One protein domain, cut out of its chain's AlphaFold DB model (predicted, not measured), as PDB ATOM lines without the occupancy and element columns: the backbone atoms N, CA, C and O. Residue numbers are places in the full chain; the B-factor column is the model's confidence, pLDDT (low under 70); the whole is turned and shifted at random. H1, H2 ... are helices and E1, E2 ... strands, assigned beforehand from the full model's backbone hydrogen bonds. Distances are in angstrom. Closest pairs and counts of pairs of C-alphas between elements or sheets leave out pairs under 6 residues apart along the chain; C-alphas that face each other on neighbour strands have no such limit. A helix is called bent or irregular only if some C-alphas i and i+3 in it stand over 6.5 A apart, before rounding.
ATOM      1  N   PHE A   9     -53.444 -27.781  16.525       91.50
ATOM      2  CA  PHE A   9     -54.317 -26.770  15.936       91.50
ATOM      3  C   PHE A   9     -53.713 -25.384  16.143       91.50
ATOM      4  O   PHE A   9     -52.986 -25.160  17.106       91.50
ATOM      5  N   ALA A  10     -54.025 -24.442  15.257       91.31
ATOM      6  CA  ALA A  10     -53.697 -23.035  15.466       91.31
ATOM      7  C   ALA A  10     -54.883 -22.305  16.115       91.31
ATOM      8  O   ALA A  10     -56.023 -22.478  15.675       91.31
ATOM      9  N   ASP A  11     -54.615 -21.467  17.112       90.06
ATOM     10  CA  ASP A  11     -55.569 -20.521  17.694       90.06
ATOM     11  C   ASP A  11     -55.048 -19.069  17.610       90.06
ATOM     12  O   ASP A  11     -54.190 -18.760  16.779       90.06
ATOM     13  N   SER A  12     -55.617 -18.140  18.391       89.12
ATOM     14  CA  SER A  12     -55.193 -16.731  18.378       89.12
ATOM     15  C   SER A  12     -53.813 -16.487  18.988       89.12
ATOM     16  O   SER A  12     -53.204 -15.463  18.674       89.12
ATOM     17  N   ASP A  13     -53.340 -17.394  19.842       87.38
ATOM     18  CA  ASP A  13     -52.128 -17.236  20.643       87.38
ATOM     19  C   ASP A  13     -50.979 -18.129  20.141       87.38
ATOM     20  O   ASP A  13     -49.813 -17.843  20.423       87.38
ATOM     21  N   GLY A  14     -51.265 -19.166  19.343       88.06
ATOM     22  CA  GLY A  14     -50.239 -19.953  18.663       88.06
ATOM     23  C   GLY A  14     -50.685 -21.343  18.218       88.06
ATOM     24  O   GLY A  14     -51.839 -21.574  17.867       88.06
ATOM     25  N   LEU A  15     -49.725 -22.273  18.187       89.75
ATOM     26  CA  LEU A  15     -49.987 -23.697  17.974       89.75
ATOM     27  C   LEU A  15     -50.272 -24.373  19.318       89.75
ATOM     28  O   LEU A  15     -49.459 -24.302  20.240       89.75
ATOM     29  N   VAL A  16     -51.399 -25.071  19.403       91.38
ATOM     30  CA  VAL A  16     -51.836 -25.828  20.577       91.38
ATOM     31  C   VAL A  16     -51.887 -27.305  20.221       91.38
ATOM     32  O   VAL A  16     -52.504 -27.690  19.230       91.38
ATOM     33  N   TRP A  17     -51.246 -28.146  21.033       93.25
ATOM     34  CA  TRP A  17     -51.252 -29.596  20.849       93.25
ATOM     35  C   TRP A  17     -52.071 -30.297  21.938       93.25
ATOM     36  O   TRP A  17     -51.652 -30.377  23.094       93.25
ATOM     37  N   HIS A  18     -53.238 -30.831  21.573       93.50
ATOM     38  CA  HIS A  18     -54.141 -31.535  22.488       93.50
ATOM     39  C   HIS A  18     -53.671 -32.974  22.749       93.50
ATOM     40  O   HIS A  18     -54.215 -33.938  22.215       93.50
ATOM     41  N   SER A  19     -52.665 -33.123  23.609       94.31
ATOM     42  CA  SER A  19     -51.953 -34.391  23.840       94.31
ATOM     43  C   SER A  19     -52.162 -35.009  25.229       94.31
ATOM     44  O   SER A  19     -51.501 -35.989  25.579       94.31
ATOM     45  N   ASP A  20     -53.112 -34.495  26.016       91.88
ATOM     46  CA  ASP A  20     -53.404 -34.979  27.379       91.88
ATOM     47  C   ASP A  20     -53.808 -36.460  27.422       91.88
ATOM     48  O   ASP A  20     -53.588 -37.155  28.412       91.88
ATOM     49  N   HIS A  21     -54.392 -36.957  26.331       93.50
ATOM     50  CA  HIS A  21     -54.837 -38.340  26.199       93.50
ATOM     51  C   HIS A  21     -53.730 -39.306  25.740       93.50
ATOM     52  O   HIS A  21     -53.961 -40.513  25.674       93.50
ATOM     53  N   TRP A  22     -52.540 -38.791  25.419       95.88
ATOM     54  CA  TRP A  22     -51.396 -39.570  24.952       95.88
ATOM     55  C   TRP A  22     -50.501 -39.958  26.136       95.88
ATOM     56  O   TRP A  22     -50.372 -39.222  27.115       95.88
ATOM     57  N   THR A  23     -49.829 -41.105  26.053       96.06
ATOM     58  CA  THR A  23     -48.739 -41.457  26.981       96.06
ATOM     59  C   THR A  23     -47.453 -40.703  26.631       96.06
ATOM     60  O   THR A  23     -47.312 -40.199  25.512       96.06
ATOM     61  N   GLY A  24     -46.471 -40.659  27.543       95.75
ATOM     62  CA  GLY A  24     -45.166 -40.045  27.261       95.75
ATOM     63  C   GLY A  24     -44.470 -40.692  26.063       95.75
ATOM     64  O   GLY A  24     -43.946 -40.003  25.190       95.75
ATOM     65  N   THR A  25     -44.576 -42.018  25.936       96.81
ATOM     66  CA  THR A  25     -44.072 -42.765  24.770       96.81
ATOM     67  C   THR A  25     -44.770 -42.365  23.467       96.81
ATOM     68  O   THR A  25     -44.103 -42.157  22.454       96.81
ATOM     69  N   GLN A  26     -46.102 -42.229  23.468       96.88
ATOM     70  CA  GLN A  26     -46.841 -41.821  22.269       96.88
ATOM     71  C   GLN A  26     -46.484 -40.387  21.861       96.88
ATOM     72  O   GLN A  26     -46.248 -40.131  20.680       96.88
ATOM     73  N   ARG A  27     -46.397 -39.465  22.832       97.62
ATOM     74  CA  ARG A  27     -45.970 -38.082  22.580       97.62
ATOM     75  C   ARG A  27     -44.562 -38.028  21.997       97.62
ATOM     76  O   ARG A  27     -44.343 -37.362  20.990       97.62
ATOM     77  N   SER A  28     -43.642 -38.785  22.591       97.81
ATOM     78  CA  SER A  28     -42.258 -38.912  22.125       97.81
ATOM     79  C   SER A  28     -42.199 -39.390  20.677       97.81
ATOM     80  O   SER A  28     -41.556 -38.747  19.859       97.81
ATOM     81  N   ALA A  29     -42.923 -40.457  20.322       97.38
ATOM     82  CA  ALA A  29     -42.923 -40.994  18.961       97.38
ATOM     83  C   ALA A  29     -43.462 -39.996  17.919       97.38
ATOM     84  O   ALA A  29     -42.887 -39.866  16.840       97.38
ATOM     85  N   ALA A  30     -44.541 -39.272  18.236       96.62
ATOM     86  CA  ALA A  30     -45.109 -38.284  17.319       96.62
ATOM     87  C   ALA A  30     -44.169 -37.097  17.083       96.62
ATOM     88  O   ALA A  30     -43.927 -36.720  15.936       96.62
ATOM     89  N   VAL A  31     -43.603 -36.536  18.154       97.12
ATOM     90  CA  VAL A  31     -42.670 -35.407  18.041       97.12
ATOM     91  C   VAL A  31     -41.352 -35.854  17.409       97.12
ATOM     92  O   VAL A  31     -40.823 -35.149  16.557       97.12
ATOM     93  N   GLN A  32     -40.854 -37.049  17.726       97.88
ATOM     94  CA  GLN A  32     -39.667 -37.613  17.085       97.88
ATOM     95  C   GLN A  32     -39.857 -37.752  15.567       97.88
ATOM     96  O   GLN A  32     -38.990 -37.324  14.813       97.88
ATOM     97  N   GLY A  33     -41.008 -38.254  15.101       96.69
ATOM     98  CA  GLY A  33     -41.302 -38.340  13.665       96.69
ATOM     99  C   GLY A  33     -41.363 -36.973  12.968       96.69
ATOM    100  O   GLY A  33     -40.909 -36.830  11.830       96.69
ATOM    101  N   LEU A  34     -41.868 -35.940  13.656       95.81
ATOM    102  CA  LEU A  34     -41.814 -34.553  13.177       95.81
ATOM    103  C   LEU A  34     -40.363 -34.062  13.047       95.81
ATOM    104  O   LEU A  34     -40.005 -33.461  12.031       95.81
ATOM    105  N   LEU A  35     -39.526 -34.334  14.050       96.69
ATOM    106  CA  LEU A  35     -38.116 -33.940  14.056       96.69
ATOM    107  C   LEU A  35     -37.308 -34.678  12.984       96.69
ATOM    108  O   LEU A  35     -36.514 -34.048  12.296       96.69
ATOM    109  N   GLU A  36     -37.541 -35.971  12.767       97.19
ATOM    110  CA  GLU A  36     -36.910 -36.742  11.684       97.19
ATOM    111  C   GLU A  36     -37.274 -36.178  10.307       97.19
ATOM    112  O   GLU A  36     -36.424 -36.065   9.420       97.19
ATOM    113  N   HIS A  37     -38.526 -35.751  10.123       95.44
ATOM    114  CA  HIS A  37     -38.931 -35.069   8.899       95.44
ATOM    115  C   HIS A  37     -38.215 -33.722   8.729       95.44
ATOM    116  O   HIS A  37     -37.712 -33.429   7.644       95.44
ATOM    117  N   ALA A  38     -38.124 -32.916   9.791       94.62
ATOM    118  CA  ALA A  38     -37.391 -31.650   9.770       94.62
ATOM    119  C   ALA A  38     -35.887 -31.856   9.497       94.62
ATOM    120  O   ALA A  38     -35.291 -31.114   8.713       94.62
ATOM    121  N   GLN A  39     -35.284 -32.903  10.065       96.00
ATOM    122  CA  GLN A  39     -33.904 -33.303   9.794       96.00
ATOM    123  C   GLN A  39     -33.707 -33.669   8.319       96.00
ATOM    124  O   GLN A  39     -32.755 -33.199   7.698       96.00
ATOM    125  N   ALA A  40     -34.617 -34.452   7.728       95.88
ATOM    126  CA  ALA A  40     -34.564 -34.819   6.311       95.88
ATOM    127  C   ALA A  40     -34.673 -33.605   5.367       95.88
ATOM    128  O   ALA A  40     -34.206 -33.662   4.229       95.88
ATOM    129  N   LEU A  41     -35.263 -32.502   5.839       95.06
ATOM    130  CA  LEU A  41     -35.314 -31.214   5.141       95.06
ATOM    131  C   LEU A  41     -34.084 -30.324   5.401       95.06
ATOM    132  O   LEU A  41     -34.003 -29.231   4.847       95.06
ATOM    133  N   GLY A  42     -33.131 -30.770   6.223       93.56
ATOM    134  CA  GLY A  42     -31.923 -30.020   6.570       93.56
ATOM    135  C   GLY A  42     -32.131 -28.929   7.624       93.56
ATOM    136  O   GLY A  42     -31.262 -28.079   7.781       93.56
ATOM    137  N   LEU A  43     -33.254 -28.939   8.350       92.50
ATOM    138  CA  LEU A  43     -33.593 -27.906   9.342       92.50
ATOM    139  C   LEU A  43     -32.942 -28.135  10.718       92.50
ATOM    140  O   LEU A  43     -33.008 -27.262  11.575       92.50
ATOM    141  N   LEU A  44     -32.319 -29.299  10.934       93.25
ATOM    142  CA  LEU A  44     -31.704 -29.697  12.206       93.25
ATOM    143  C   LEU A  44     -30.230 -30.109  11.999       93.25
ATOM    144  O   LEU A  44     -29.920 -31.303  12.040       93.25
ATOM    145  N   PRO A  45     -29.298 -29.160  11.773       82.56
ATOM    146  CA  PRO A  45     -27.891 -29.456  11.467       82.56
ATOM    147  C   PRO A  45     -27.077 -30.040  12.643       82.56
ATOM    148  O   PRO A  45     -25.903 -30.358  12.473       82.56
ATOM    149  N   GLY A  46     -27.682 -30.216  13.825       85.38
ATOM    150  CA  GLY A  46     -27.037 -30.691  15.057       85.38
ATOM    151  C   GLY A  46     -27.532 -32.043  15.580       85.38
ATOM    152  O   GLY A  46     -27.498 -32.255  16.792       85.38
ATOM    153  N   TRP A  47     -28.037 -32.919  14.708       94.12
ATOM    154  CA  TRP A  47     -28.537 -34.245  15.088       94.12
ATOM    155  C   TRP A  47     -27.421 -35.149  15.619       94.12
ATOM    156  O   TRP A  47     -26.427 -35.374  14.925       94.12
ATOM    157  N   ARG A  48     -27.590 -35.692  16.825       93.56
ATOM    158  CA  ARG A  48     -26.567 -36.502  17.511       93.56
ATOM    159  C   ARG A  48     -26.997 -37.943  17.769       93.56
ATOM    160  O   ARG A  48     -26.143 -38.770  18.067       93.56
ATOM    161  N   GLY A  49     -28.282 -38.269  17.612       95.75
ATOM    162  CA  GLY A  49     -28.809 -39.557  18.066       95.75
ATOM    163  C   GLY A  49     -28.864 -39.626  19.593       95.75
ATOM    164  O   GLY A  49     -28.678 -40.692  20.176       95.75
ATOM    165  N   GLU A  50     -29.083 -38.477  20.230       96.50
ATOM    166  CA  GLU A  50     -29.079 -38.286  21.675       96.50
ATOM    167  C   GLU A  50     -30.433 -37.717  22.084       96.50
ATOM    168  O   GLU A  50     -30.824 -36.632  21.653       96.50
ATOM    169  N   ALA A  51     -31.165 -38.453  22.918       98.00
ATOM    170  CA  ALA A  51     -32.485 -38.031  23.353       98.00
ATOM    171  C   ALA A  51     -32.409 -37.226  24.652       98.00
ATOM    172  O   ALA A  51     -31.779 -37.652  25.620       98.00
ATOM    173  N   PHE A  52     -33.099 -36.092  24.692       98.31
ATOM    174  CA  PHE A  52     -33.307 -35.273  25.883       98.31
ATOM    175  C   PHE A  52     -34.739 -35.436  26.383       98.31
ATOM    176  O   PHE A  52     -35.652 -35.731  25.612       98.31
ATOM    177  N   ALA A  53     -34.932 -35.240  27.686       98.06
ATOM    178  CA  ALA A  53     -36.226 -35.360  28.344       98.06
ATOM    179  C   ALA A  53     -36.816 -33.977  28.652       98.06
ATOM    180  O   ALA A  53     -36.129 -33.097  29.167       98.06
ATOM    181  N   PHE A  54     -38.105 -33.804  28.374       97.88
ATOM    182  CA  PHE A  54     -38.877 -32.617  28.728       97.88
ATOM    183  C   PHE A  54     -40.019 -33.015  29.667       97.88
ATOM    184  O   PHE A  54     -40.758 -33.954  29.375       97.88
ATOM    185  N   TRP A  55     -40.183 -32.301  30.784       96.38
ATOM    186  CA  TRP A  55     -41.265 -32.534  31.755       96.38
ATOM    187  C   TRP A  55     -42.336 -31.452  31.666       96.38
ATOM    188  O   TRP A  55     -43.491 -31.738  31.376       96.38
ATOM    189  N   HIS A  56     -41.949 -30.206  31.915       93.00
ATOM    190  CA  HIS A  56     -42.791 -29.028  31.758       93.00
ATOM    191  C   HIS A  56     -41.908 -27.779  31.721       93.00
ATOM    192  O   HIS A  56     -40.746 -27.800  32.143       93.00
ATOM    193  N   THR A  57     -42.472 -26.663  31.269       87.00
ATOM    194  CA  THR A  57     -41.804 -25.359  31.321       87.00
ATOM    195  C   THR A  57     -41.461 -24.986  32.764       87.00
ATOM    196  O   THR A  57     -42.303 -25.110  33.655       87.00
ATOM    197  N   GLY A  58     -40.231 -24.526  33.005       87.88
ATOM    198  CA  GLY A  58     -39.768 -24.126  34.342       87.88
ATOM    199  C   GLY A  58     -39.434 -25.291  35.282       87.88
ATOM    200  O   GLY A  58     -39.365 -25.105  36.491       87.88
ATOM    201  N   CYS A  59     -39.264 -26.502  34.754       92.69
ATOM    202  CA  CYS A  59     -38.705 -27.628  35.498       92.69
ATOM    203  C   CYS A  59     -37.192 -27.422  35.738       92.69
ATOM    204  O   CYS A  59     -36.370 -27.891  34.959       92.69
ATOM    205  N   ASP A  60     -36.805 -26.722  36.804       89.94
ATOM    206  CA  ASP A  60     -35.397 -26.350  37.048       89.94
ATOM    207  C   ASP A  60     -34.443 -27.553  37.230       89.94
ATOM    208  O   ASP A  60     -33.236 -27.438  37.038       89.94
ATOM    209  N   ALA A  61     -34.951 -28.727  37.603       89.56
ATOM    210  CA  ALA A  61     -34.133 -29.922  37.788       89.56
ATOM    211  C   ALA A  61     -34.802 -31.154  37.166       89.56
ATOM    212  O   ALA A  61     -36.023 -31.280  37.241       89.56
ATOM    213  N   PRO A  62     -34.026 -32.098  36.605       91.44
ATOM    214  CA  PRO A  62     -34.568 -33.318  36.015       91.44
ATOM    215  C   PRO A  62     -35.339 -34.140  37.060       91.44
ATOM    216  O   PRO A  62     -34.816 -34.484  38.124       91.44
ATOM    217  N   LEU A  63     -36.585 -34.502  36.749       93.50
ATOM    218  CA  LEU A  63     -37.469 -35.247  37.650       93.50
ATOM    219  C   LEU A  63     -37.393 -36.745  37.353       93.50
ATOM    220  O   LEU A  63     -38.366 -37.347  36.919       93.50
ATOM    221  N   LEU A  64     -36.243 -37.372  37.603       91.00
ATOM    222  CA  LEU A  64     -35.983 -38.770  37.210       91.00
ATOM    223  C   LEU A  64     -36.925 -39.813  37.841       91.00
ATOM    224  O   LEU A  64     -37.042 -40.922  37.333       91.00
ATOM    225  N   ALA A  65     -37.600 -39.470  38.940       93.25
ATOM    226  CA  ALA A  65     -38.625 -40.316  39.553       93.25
ATOM    227  C   ALA A  65     -40.000 -40.217  38.858       93.25
ATOM    228  O   ALA A  65     -40.932 -40.921  39.244       93.25
ATOM    229  N   GLN A  66     -40.147 -39.326  37.875       93.31
ATOM    230  CA  GLN A  66     -41.370 -39.074  37.121       93.31
ATOM    231  C   GLN A  66     -41.113 -39.328  35.636       93.31
ATOM    232  O   GLN A  66     -40.077 -38.933  35.098       93.31
ATOM    233  N   GLU A  67     -42.072 -39.958  34.959       93.00
ATOM    234  CA  GLU A  67     -42.007 -40.100  33.505       93.00
ATOM    235  C   GLU A  67     -41.981 -38.699  32.863       93.00
ATOM    236  O   GLU A  67     -42.814 -37.856  33.219       93.00
ATOM    237  N   PRO A  68     -41.035 -38.412  31.950       96.62
ATOM    238  CA  PRO A  68     -41.040 -37.153  31.223       96.62
ATOM    239  C   PRO A  68     -42.293 -37.033  30.352       96.62
ATOM    240  O   PRO A  68     -42.866 -38.024  29.892       96.62
ATOM    241  N   PHE A  69     -42.716 -35.798  30.091       97.00
ATOM    242  CA  PHE A  69     -43.810 -35.529  29.164       97.00
ATOM    243  C   PHE A  69     -43.476 -36.060  27.767       97.00
ATOM    244  O   PHE A  69     -44.331 -36.683  27.135       97.00
ATOM    245  N   LEU A  70     -42.233 -35.868  27.319       97.62
ATOM    246  CA  LEU A  70     -41.677 -36.498  26.126       97.62
ATOM    247  C   LEU A  70     -40.153 -36.636  26.223       97.62
ATOM    248  O   LEU A  70     -39.497 -35.899  26.960       97.62
ATOM    249  N   THR A  71     -39.611 -37.551  25.426       98.31
ATOM    250  CA  THR A  71     -38.179 -37.763  25.222       98.31
ATOM    251  C   THR A  71     -37.905 -37.829  23.725       98.31
ATOM    252  O   THR A  71     -38.413 -38.722  23.049       98.31
ATOM    253  N   VAL A  72     -37.131 -36.885  23.195       98.44
ATOM    254  CA  VAL A  72     -36.872 -36.752  21.748       98.44
ATOM    255  C   VAL A  72     -35.447 -36.282  21.488       98.44
ATOM    256  O   VAL A  72     -34.765 -35.843  22.412       98.44
ATOM    257  N   GLU A  73     -34.997 -36.363  20.240       98.19
ATOM    258  CA  GLU A  73     -33.679 -35.875  19.818       98.19
ATOM    259  C   GLU A  73     -33.383 -34.449  20.318       98.19
ATOM    260  O   GLU A  73     -34.159 -33.511  20.101       98.19
ATOM    261  N   ARG A  74     -32.198 -34.275  20.916       96.88
ATOM    262  CA  ARG A  74     -31.689 -33.016  21.475       96.88
ATOM    263  C   ARG A  74     -31.760 -31.850  20.496       96.88
ATOM    264  O   ARG A  74     -32.124 -30.747  20.895       96.88
ATOM    265  N   ALA A  75     -31.428 -32.067  19.223       94.88
ATOM    266  CA  ALA A  75     -31.491 -31.019  18.201       94.88
ATOM    267  C   ALA A  75     -32.891 -30.381  18.083       94.88
ATOM    268  O   ALA A  75     -33.008 -29.211  17.721       94.88
ATOM    269  N   GLY A  76     -33.946 -31.121  18.434       96.38
ATOM    270  CA  GLY A  76     -35.318 -30.630  18.428       96.38
ATOM    271  C   GLY A  76     -35.659 -29.652  19.549       96.38
ATOM    272  O   GLY A  76     -36.651 -28.940  19.421       96.38
ATOM    273  N   PHE A  77     -34.866 -29.575  20.622       96.69
ATOM    274  CA  PHE A  77     -35.201 -28.735  21.777       96.69
ATOM    275  C   PHE A  77     -35.198 -27.255  21.412       96.69
ATOM    276  O   PHE A  77     -36.222 -26.596  21.563       96.69
ATOM    277  N   ARG A  78     -34.105 -26.752  20.827       94.88
ATOM    278  CA  ARG A  78     -34.045 -25.354  20.364       94.88
ATOM    279  C   ARG A  78     -35.053 -25.075  19.255       94.88
ATOM    280  O   ARG A  78     -35.734 -24.053  19.288       94.88
ATOM    281  N   TYR A  79     -35.201 -26.018  18.327       94.81
ATOM    282  CA  TYR A  79     -36.120 -25.898  17.196       94.81
ATOM    283  C   TYR A  79     -37.584 -25.739  17.633       94.81
ATOM    284  O   TYR A  79     -38.328 -24.959  17.045       94.81
ATOM    285  N   LEU A  80     -37.991 -26.452  18.685       94.25
ATOM    286  CA  LEU A  80     -39.341 -26.395  19.253       94.25
ATOM    287  C   LEU A  80     -39.464 -25.421  20.438       94.25
ATOM    288  O   LEU A  80     -40.555 -25.271  20.984       94.25
ATOM    289  N   GLY A  81     -38.370 -24.779  20.859       94.44
ATOM    290  CA  GLY A  81     -38.321 -23.943  22.061       94.44
ATOM    291  C   GLY A  81     -38.596 -24.704  23.362       94.44
ATOM    292  O   GLY A  81     -39.126 -24.130  24.313       94.44
ATOM    293  N   LEU A  82     -38.279 -26.001  23.402       96.06
ATOM    294  CA  LEU A  82     -38.383 -26.821  24.604       96.06
ATOM    295  C   LEU A  82     -37.206 -26.548  25.532       96.06
ATOM    296  O   LEU A  82     -36.064 -26.415  25.095       96.06
ATOM    297  N   MET A  83     -37.494 -26.548  26.828       96.62
ATOM    298  CA  MET A  83     -36.479 -26.331  27.844       96.62
ATOM    299  C   MET A  83     -35.625 -27.591  28.060       96.62
ATOM    300  O   MET A  83     -36.176 -28.654  28.355       96.62
TER     301      MET A  83
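Overview. This is residues 9 to 83 of the 229 residues of the protein "Nudix hydrolase domain-containing protein" of Rhodoferax saidenbachensis (UniProt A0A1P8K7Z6). One long helix, H1, packs on a small two-stranded hairpin, E2 and E3, mainly along E3, with the short helix H2 set crosswise to H1. Residues 10 to 16 stick out as a small hook that folds back on itself, and a long loop, residues 55 to 69, joins the strands of the hairpin. The 75 printed residues hold three named strands and two named helices in the order E1, H1, E2, E3, H2; the class is mixed, with under half of the residues in named elements. The sheet, E2 - E3, is antiparallel; the whole is compact, with a radius of gyration of the C-alphas of 12.8 A and spans of 34 by 32 by 22 A.

Along the chain. Begin at strand E1, residues 15 to 17, 6.7 A long. Find C-alpha 24 at (-45.166, -40.045, 27.261); from there H1, residues 24 to 40, runs 24.1 A to C-alpha 40 at (-34.564, -34.819, 6.311). E2 is residues 51 to 54, 10.0 A, and E3 residues 70 to 73, 10.2 A. H2, residues 75 to 80, 9.2 A, ends at C-alpha 80 at (-39.341, -26.395, 19.253); it is only just irregular, with C-alphas 75 and 78 6.6 A apart.

Arrangement. In the hairpin E2 and E3, look for N 52 and O 72 at 2.8 A and N 54 and O 70 at 2.9 A, within hydrogen-bond range. H1 and E3 have their closest C-alphas at Ser 28 and Leu 70, 4.7 A apart. H1 and H2 are close but not clearly touching, about perpendicular at 81 degrees; their closest C-alphas are Leu 35 and Gly 76, 6.2 A. E1 pairs with no named strand and is apart from H1, E2, E3 and H2; residues 9 to 10 pair antiparallel with its residues 15 to 16. Every O i to N i+4 pair is within range in H1, and 1 of 2 in H2.

Size, cuts and confidence. The C-alphas of Ser 12 and Ala 65, the two farthest apart, are 35.8 A apart. The printed part has no cut; E2 to E3 is a long link. No printed residue is under 70 in pLDDT.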